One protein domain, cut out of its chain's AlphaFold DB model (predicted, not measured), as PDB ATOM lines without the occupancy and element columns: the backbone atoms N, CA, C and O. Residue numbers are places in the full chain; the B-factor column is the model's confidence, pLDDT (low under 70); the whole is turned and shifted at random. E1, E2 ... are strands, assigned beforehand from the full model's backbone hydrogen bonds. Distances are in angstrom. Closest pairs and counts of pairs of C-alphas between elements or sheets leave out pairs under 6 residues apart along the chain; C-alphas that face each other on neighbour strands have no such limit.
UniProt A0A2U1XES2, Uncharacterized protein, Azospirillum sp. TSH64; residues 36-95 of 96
ATOM      1  N   GLU A  36      77.862 148.522 -17.977       89.06
ATOM      2  CA  GLU A  36      78.839 148.679 -16.889       89.06
ATOM      3  C   GLU A  36      79.502 147.360 -16.460       89.06
ATOM      4  O   GLU A  36      80.630 147.377 -15.970       89.06
ATOM      5  N   SER A  37      78.826 146.218 -16.638       86.88
ATOM      6  CA  SER A  37      79.344 144.896 -16.252       86.88
ATOM      7  C   SER A  37      78.834 143.778 -17.164       86.88
ATOM      8  O   SER A  37      77.794 143.914 -17.806       86.88
ATOM      9  N   LEU A  38      79.556 142.653 -17.170       85.56
ATOM     10  CA  LEU A  38      79.154 141.391 -17.794       85.56
ATOM     11  C   LEU A  38      78.105 140.613 -16.974       85.56
ATOM     12  O   LEU A  38      77.427 139.764 -17.539       85.56
ATOM     13  N   ASP A  39      77.933 140.919 -15.682       84.88
ATOM     14  CA  ASP A  39      76.983 140.210 -14.798       84.88
ATOM     15  C   ASP A  39      75.508 140.560 -15.064       84.88
ATOM     16  O   ASP A  39      74.600 139.863 -14.615       84.88
ATOM     17  N   ALA A  40      75.259 141.690 -15.729       85.81
ATOM     18  CA  ALA A  40      73.923 142.227 -15.960       85.81
ATOM     19  C   ALA A  40      73.857 142.860 -17.349       85.81
ATOM     20  O   ALA A  40      73.842 144.084 -17.506       85.81
ATOM     21  N   LEU A  41      73.852 142.010 -18.374       90.50
ATOM     22  CA  LEU A  41      73.816 142.474 -19.749       90.50
ATOM     23  C   LEU A  41      72.408 142.928 -20.155       90.50
ATOM     24  O   LEU A  41      71.411 142.298 -19.789       90.50
ATOM     25  N   PRO A  42      72.301 143.989 -20.970       90.25
ATOM     26  CA  PRO A  42      71.041 144.349 -21.607       90.25
ATOM     27  C   PRO A  42      70.525 143.231 -22.522       90.25
ATOM     28  O   PRO A  42      71.294 142.490 -23.129       90.25
ATOM     29  N   ILE A  43      69.201 143.134 -22.656       89.88
ATOM     30  CA  ILE A  43      68.546 142.081 -23.438       89.88
ATOM     31  C   ILE A  43      67.867 142.692 -24.675       89.88
ATOM     32  O   ILE A  43      67.054 143.604 -24.520       89.88
ATOM     33  N   PRO A  44      68.103 142.161 -25.890       92.00
ATOM     34  CA  PRO A  44      69.119 141.164 -26.240       92.00
ATOM     35  C   PRO A  44      70.517 141.789 -26.404       92.00
ATOM     36  O   PRO A  44      70.647 142.895 -26.932       92.00
ATOM     37  N   ALA A  45      71.564 141.039 -26.055       94.12
ATOM     38  CA  ALA A  45      72.963 141.417 -26.281       94.12
ATOM     39  C   ALA A  45      73.698 140.414 -27.177       94.12
ATOM     40  O   ALA A  45      73.386 139.224 -27.229       94.12
ATOM     41  N   THR A  46      74.708 140.905 -27.889       95.94
ATOM     42  CA  THR A  46      75.698 140.092 -28.600       95.94
ATOM     43  C   THR A  46      77.043 140.278 -27.923       95.94
ATOM     44  O   THR A  46      77.517 141.404 -27.802       95.94
ATOM     45  N   VAL A  47      77.661 139.181 -27.498       96.12
ATOM     46  CA  VAL A  47      78.972 139.175 -26.851       96.12
ATOM     47  C   VAL A  47      79.984 138.514 -27.776       96.12
ATOM     48  O   VAL A  47      79.810 137.371 -28.188       96.12
ATOM     49  N   THR A  48      81.062 139.213 -28.101       96.88
ATOM     50  CA  THR A  48      82.189 138.688 -28.871       96.88
ATOM     51  C   THR A  48      83.398 138.567 -27.961       96.88
ATOM     52  O   THR A  48      83.878 139.565 -27.431       96.88
ATOM     53  N   VAL A  49      83.921 137.354 -27.810       96.62
ATOM     54  CA  VAL A  49      85.102 137.069 -26.989       96.62
ATOM     55  C   VAL A  49      86.283 136.774 -27.900       96.62
ATOM     56  O   VAL A  49      86.168 135.970 -28.819       96.62
ATOM     57  N   THR A  50      87.420 137.416 -27.655       97.12
ATOM     58  CA  THR A  50      88.668 137.197 -28.391       97.12
ATOM     59  C   THR A  50      89.768 136.773 -27.429       97.12
ATOM     60  O   THR A  50      90.153 137.543 -26.553       97.12
ATOM     61  N   CYS A  51      90.312 135.571 -27.596       96.00
ATOM     62  CA  CYS A  51      91.482 135.125 -26.845       96.00
ATOM     63  C   CYS A  51      92.715 135.911 -27.305       96.00
ATOM     64  O   CYS A  51      93.090 135.840 -28.476       96.00
ATOM     65  N   ARG A  52      93.392 136.631 -26.400       94.88
ATOM     66  CA  ARG A  52      94.576 137.430 -26.768       94.88
ATOM     67  C   ARG A  52      95.764 136.578 -27.197       94.88
ATOM     68  O   ARG A  52      96.544 137.003 -28.042       94.88
ATOM     69  N   ALA A  53      95.913 135.393 -26.606       93.12
ATOM     70  CA  ALA A  53      97.059 134.526 -26.860       93.12
ATOM     71  C   ALA A  53      96.979 133.836 -28.230       93.12
ATOM     72  O   ALA A  53      97.981 133.748 -28.934       93.12
ATOM     73  N   SER A  54      95.794 133.346 -28.605       94.19
ATOM     74  CA  SER A  54      95.588 132.588 -29.847       94.19
ATOM     75  C   SER A  54      94.957 133.408 -30.974       94.19
ATOM     76  O   SER A  54      95.033 133.008 -32.134       94.19
ATOM     77  N   GLY A  55      94.312 134.533 -30.654       93.75
ATOM     78  CA  GLY A  55      93.469 135.282 -31.585       93.75
ATOM     79  C   GLY A  55      92.143 134.588 -31.910       93.75
ATOM     80  O   GLY A  55      91.442 135.035 -32.816       93.75
ATOM     81  N   ALA A  56      91.794 133.497 -31.219       94.69
ATOM     82  CA  ALA A  56      90.522 132.812 -31.418       94.69
ATOM     83  C   ALA A  56      89.352 133.731 -31.046       94.69
ATOM     84  O   ALA A  56      89.400 134.403 -30.017       94.69
ATOM     85  N   VAL A  57      88.305 133.738 -31.874       96.44
ATOM     86  CA  VAL A  57      87.121 134.586 -31.688       96.44
ATOM     87  C   VAL A  57      85.876 133.716 -31.544       96.44
ATOM     88  O   VAL A  57      85.590 132.892 -32.412       96.44
ATOM     89  N   GLY A  58      85.122 133.934 -30.470       95.62
ATOM     90  CA  GLY A  58      83.786 133.391 -30.237       95.62
ATOM     91  C   GLY A  58      82.739 134.502 -30.266       95.62
ATOM     92  O   GLY A  58      83.025 135.648 -29.927       95.62
ATOM     93  N   THR A  59      81.519 134.196 -30.702       96.50
ATOM     94  CA  THR A  59      80.389 135.137 -30.652       96.50
ATOM     95  C   THR A  59      79.167 134.435 -30.082       96.50
ATOM     96  O   THR A  59      78.809 133.347 -30.528       96.50
ATOM     97  N   TYR A  60      78.542 135.077 -29.103       93.75
ATOM     98  CA  TYR A  60      77.470 134.548 -28.274       93.75
ATOM     99  C   TYR A  60      76.304 135.527 -28.274       93.75
ATOM    100  O   TYR A  60      76.495 136.744 -28.266       93.75
ATOM    101  N   ARG A  61      75.084 134.995 -28.289       94.75
ATOM    102  CA  ARG A  61      73.866 135.791 -28.154       94.75
ATOM    103  C   ARG A  61      73.311 135.580 -26.754       94.75
ATOM    104  O   ARG A  61      73.130 134.438 -26.348       94.75
ATOM    105  N   VAL A  62      73.052 136.675 -26.057       93.38
ATOM    106  CA  VAL A  62      72.538 136.697 -24.690       93.38
ATOM    107  C   VAL A  62      71.100 137.198 -24.738       93.38
ATOM    108  O   VAL A  62      70.828 138.298 -25.228       93.38
ATOM    109  N   GLU A  63      70.173 136.363 -24.274       92.69
ATOM    110  CA  GLU A  63      68.726 136.629 -24.316       92.69
ATOM    111  C   GLU A  63      68.087 136.702 -22.920       92.69
ATOM    112  O   GLU A  63      66.955 137.155 -22.792       92.69
ATOM    113  N   ASP A  64      68.808 136.294 -21.879       89.06
ATOM    114  CA  ASP A  64      68.382 136.275 -20.474       89.06
ATOM    115  C   ASP A  64      69.142 137.286 -19.595       89.06
ATOM    116  O   ASP A  64      68.782 137.485 -18.437       89.06
ATOM    117  N   GLY A  65      70.154 137.950 -20.159       86.06
ATOM    118  CA  GLY A  65      70.959 138.980 -19.500       86.06
ATOM    119  C   GLY A  65      72.160 138.436 -18.722       86.06
ATOM    120  O   GLY A  65      72.927 139.237 -18.192       86.06
ATOM    121  N   SER A  66      72.353 137.113 -18.688       87.19
ATOM    122  CA  SER A  66      73.509 136.471 -18.053       87.19
ATOM    123  C   SER A  66      74.539 136.065 -19.100       87.19
ATOM    124  O   SER A  66      74.194 135.559 -20.170       87.19
ATOM    125  N   PHE A  67      75.819 136.262 -18.800       90.44
ATOM    126  CA  PHE A  67      76.905 135.787 -19.648       90.44
ATOM    127  C   PHE A  67      78.014 135.169 -18.807       90.44
ATOM    128  O   PHE A  67      78.779 135.868 -18.150       90.44
ATOM    129  N   ASP A  68      78.122 133.849 -18.901       88.56
ATOM    130  CA  ASP A  68      79.184 133.067 -18.289       88.56
ATOM    131  C   ASP A  68      80.104 132.529 -19.388       88.56
ATOM    132  O   ASP A  68      79.650 131.944 -20.377       88.56
ATOM    133  N   TYR A  69      81.408 132.731 -19.217       89.38
ATOM    134  CA  TYR A  69      82.420 132.269 -20.158       89.38
ATOM    135  C   TYR A  69      83.518 131.513 -19.420       89.38
ATOM    136  O   TYR A  69      84.160 132.057 -18.525       89.38
ATOM    137  N   ASP A  70      83.727 130.266 -19.834       90.25
ATOM    138  CA  ASP A  70      84.764 129.375 -19.326       90.25
ATOM    139  C   ASP A  70      85.607 128.881 -20.504       90.25
ATOM    140  O   ASP A  70      85.075 128.464 -21.539       90.25
ATOM    141  N   ASP A  71      86.921 128.984 -20.360       91.31
ATOM    142  CA  ASP A  71      87.913 128.528 -21.328       91.31
ATOM    143  C   ASP A  71      89.249 128.316 -20.592       91.31
ATOM    144  O   ASP A  71      89.344 128.444 -19.370       91.31
ATOM    145  N   LEU A  72      90.303 127.962 -21.323       91.88
ATOM    146  CA  LEU A  72      91.640 127.813 -20.768       91.88
ATOM    147  C   LEU A  72      92.117 129.091 -20.047       91.88
ATOM    148  O   LEU A  72      91.770 130.204 -20.443       91.88
ATOM    149  N   PRO A  73      92.988 128.960 -19.031       94.56
ATOM    150  CA  PRO A  73      93.563 130.119 -18.369       94.56
ATOM    151  C   PRO A  73      94.257 131.065 -19.354       94.56
ATOM    152  O   PRO A  73      95.087 130.646 -20.168       94.56
ATOM    153  N   GLY A  74      93.936 132.352 -19.266       93.88
ATOM    154  CA  GLY A  74      94.404 133.353 -20.213       93.88
ATOM    155  C   GLY A  74      93.635 134.666 -20.137       93.88
ATOM    156  O   GLY A  74      92.728 134.842 -19.327       93.88
ATOM    157  N   THR A  75      94.019 135.603 -21.002       95.75
ATOM    158  CA  THR A  75      93.376 136.917 -21.115       95.75
ATOM    159  C   THR A  75      92.522 136.986 -22.375       95.75
ATOM    160  O   THR A  75      92.978 136.644 -23.473       95.75
ATOM    161  N   TYR A  76      91.313 137.510 -22.221       95.56
ATOM    162  CA  TYR A  76      90.295 137.592 -23.253       95.56
ATOM    163  C   TYR A  76      89.764 139.022 -23.369       95.56
ATOM    164  O   TYR A  76      89.467 139.674 -22.371       95.56
ATOM    165  N   ASP A  77      89.629 139.513 -24.596       96.50
ATOM    166  CA  ASP A  77      88.908 140.746 -24.896       96.50
ATOM    167  C   ASP A  77      87.440 140.421 -25.151       96.50
ATOM    168  O   ASP A  77      87.117 139.684 -26.083       96.50
ATOM    169  N   VAL A  78      86.550 140.995 -24.349       95.75
ATOM    170  CA  VAL A  78      85.106 140.774 -24.437       95.75
ATOM    171  C   VAL A  78      84.447 142.056 -24.920       95.75
ATOM    172  O   VAL A  78      84.494 143.079 -24.245       95.75
ATOM    173  N   ARG A  79      83.839 142.024 -26.101       96.31
ATOM    174  CA  ARG A  79      83.049 143.131 -26.647       96.31
ATOM    175  C   ARG A  79      81.576 142.809 -26.531       96.31
ATOM    176  O   ARG A  79      81.167 141.710 -26.889       96.31
ATOM    177  N   VAL A  80      80.789 143.768 -26.073       95.00
ATOM    178  CA  VAL A  80      79.344 143.626 -25.920       95.00
ATOM    179  C   VAL A  80      78.658 144.677 -26.775       95.00
ATOM    180  O   VAL A  80      78.939 145.862 -26.631       95.00
ATOM    181  N   SER A  81      77.740 144.236 -27.628       94.00
ATOM    182  CA  SER A  81      76.885 145.091 -28.447       94.00
ATOM    183  C   SER A  81      75.428 144.793 -28.150       94.00
ATOM    184  O   SER A  81      74.962 143.666 -28.335       94.00
ATOM    185  N   ALA A  82      74.690 145.805 -27.711       91.56
ATOM    186  CA  ALA A  82      73.284 145.659 -27.374       91.56
ATOM    187  C   ALA A  82      72.558 146.979 -27.576       91.56
ATOM    188  O   ALA A  82      72.805 147.935 -26.857       91.56
ATOM    189  N   TRP A  83      71.646 147.055 -28.539       87.19
ATOM    190  CA  TRP A  83      70.883 148.281 -28.761       87.19
ATOM    191  C   TRP A  83      69.797 148.444 -27.680       87.19
ATOM    192  O   TRP A  83      69.131 147.461 -27.361       87.19
ATOM    193  N   PRO A  84      69.568 149.652 -27.128       88.56
ATOM    194  CA  PRO A  84      70.162 150.939 -27.490       88.56
ATOM    195  C   PRO A  84      71.396 151.319 -26.662       88.56
ATOM    196  O   PRO A  84      71.725 152.487 -26.602       88.56
ATOM    197  N   HIS A  85      72.079 150.396 -25.996       88.19
ATOM    198  CA  HIS A  85      73.279 150.720 -25.223       88.19
ATOM    199  C   HIS A  85      74.466 151.053 -26.141       88.19
ATOM    200  O   HIS A  85      74.494 150.701 -27.328       88.19
ATOM    201  N   HIS A  86      75.456 151.755 -25.596       88.94
ATOM    202  CA  HIS A  86      76.768 151.845 -26.229       88.94
ATOM    203  C   HIS A  86      77.461 150.482 -26.216       88.94
ATOM    204  O   HIS A  86      77.332 149.716 -25.262       88.94
ATOM    205  N   ASP A  87      78.226 150.203 -27.273       90.94
ATOM    206  CA  ASP A  87      79.106 149.042 -27.279       90.94
ATOM    207  C   ASP A  87      80.118 149.169 -26.135       90.94
ATOM    208  O   ASP A  87      80.736 150.223 -25.960       90.94
ATOM    209  N   ALA A  88      80.312 148.090 -25.388       91.81
ATOM    210  CA  ALA A  88      81.260 148.038 -24.285       91.81
ATOM    211  C   ALA A  88      82.387 147.047 -24.559       91.81
ATOM    212  O   ALA A  88      82.247 146.092 -25.327       91.81
ATOM    213  N   HIS A  89      83.528 147.286 -23.920       94.56
ATOM    214  CA  HIS A  89      84.702 146.431 -24.002       94.56
ATOM    215  C   HIS A  89      85.229 146.153 -22.601       94.56
ATOM    216  O   HIS A  89      85.495 147.070 -21.829       94.56
ATOM    217  N   PHE A  90      85.397 144.872 -22.304       93.38
ATOM    218  CA  PHE A  90      85.906 144.356 -21.048       93.38
ATOM    219  C   PHE A  90      87.117 143.465 -21.310       93.38
ATOM    220  O   PHE A  90      87.283 142.897 -22.394       93.38
ATOM    221  N   VAL A  91      87.961 143.326 -20.293       94.25
ATOM    222  CA  VAL A  91      89.066 142.369 -20.287       94.25
ATOM    223  C   VAL A  91      88.753 141.325 -19.230       94.25
ATOM    224  O   VAL A  91      88.593 141.666 -18.062       94.25
ATOM    225  N   LEU A  92      88.649 140.072 -19.656       92.81
ATOM    226  CA  LEU A  92      88.416 138.928 -18.786       92.81
ATOM    227  C   LEU A  92      89.728 138.158 -18.618       92.81
ATOM    228  O   LEU A  92      90.406 137.854 -19.601       92.81
ATOM    229  N   GLU A  93      90.084 137.840 -17.380       93.69
ATOM    230  CA  GLU A  93      91.249 137.018 -17.052       93.69
ATOM    231  C   GLU A  93      90.775 135.731 -16.380       93.69
ATOM    232  O   GLU A  93      90.188 135.769 -15.302       93.69
ATOM    233  N   ILE A  94      91.027 134.594 -17.028       91.00
ATOM    234  CA  ILE A  94      90.735 133.271 -16.481       91.00
ATOM    235  C   ILE A  94      92.011 132.751 -15.826       91.00
ATOM    236  O   ILE A  94      93.047 132.605 -16.482       91.00
ATOM    237  N   THR A  95      91.955 132.497 -14.521       89.19
ATOM    238  CA  THR A  95      93.071 131.947 -13.743       89.19
ATOM    239  C   THR A  95      92.918 130.433 -13.559       89.19
ATOM    240  O   THR A  95      91.784 129.963 -13.487       89.19
TER     241      THR A  95
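What this domain is: This is residues 36 to 95 of the 96 residues of an uncharacterized protein of Azospirillum sp. TSH64 (UniProt A0A2U1XES2). One strongly twisted sheet of four strands makes a wall, with the first printed stretch, residues 36 to 44, and the link from E2 to E3, residues 63 to 73, looping over one of its faces and the other face left bare. The printed part has 60 residues, with no named helix and four strands, E1, E2, E3 and E4 along the chain, in the sheet order E2, E1, E3, E4, antiparallel throughout. The class is all strand, though under half of the residues, 28 of 60, are in named elements. The whole is compact, with a radius of gyration of the C-alphas of 11.1 A, and elongated, spanning 31 by 18 by 16 A.

Where its parts are: E3, the longest strand, is residues 74 to 81 and measures 22.6 A from first to last C-alpha. E1 is residues 45 to 51, 19.6 A, beginning at C-alpha 45 (72.963, 141.417, -26.281). E2 is residues 57 to 62, 16.3 A. E4 is residues 88 to 94, 19.2 A, ending at C-alpha 94 (90.735, 133.271, -16.481).

How they stand to each other: The inner strands E1 and E3 are antiparallel at 155 degrees, with N 48 and O 79 within hydrogen-bond range at 2.8 A. E1 and E2 form a hairpin at 158 degrees, with N 47 and O 60 2.8 A apart. E3 and E4 form a hairpin at 155 degrees, with N 76 and O 92 2.8 A apart. The edge strands E2 and E4 are apart. From edge to edge the strands' lines turn by 67 degrees.

The domain as a whole: The C-alphas farthest apart, those of Pro 84 and Thr 95, are 32.8 A from each other. The printed part has no cut. The link from E1 to E2 is tight, that from E3 to E4 short, and that from E2 to E3, 11 residues, long. The mean pLDDT of the printed part is 92.3, and no printed residue is under 70.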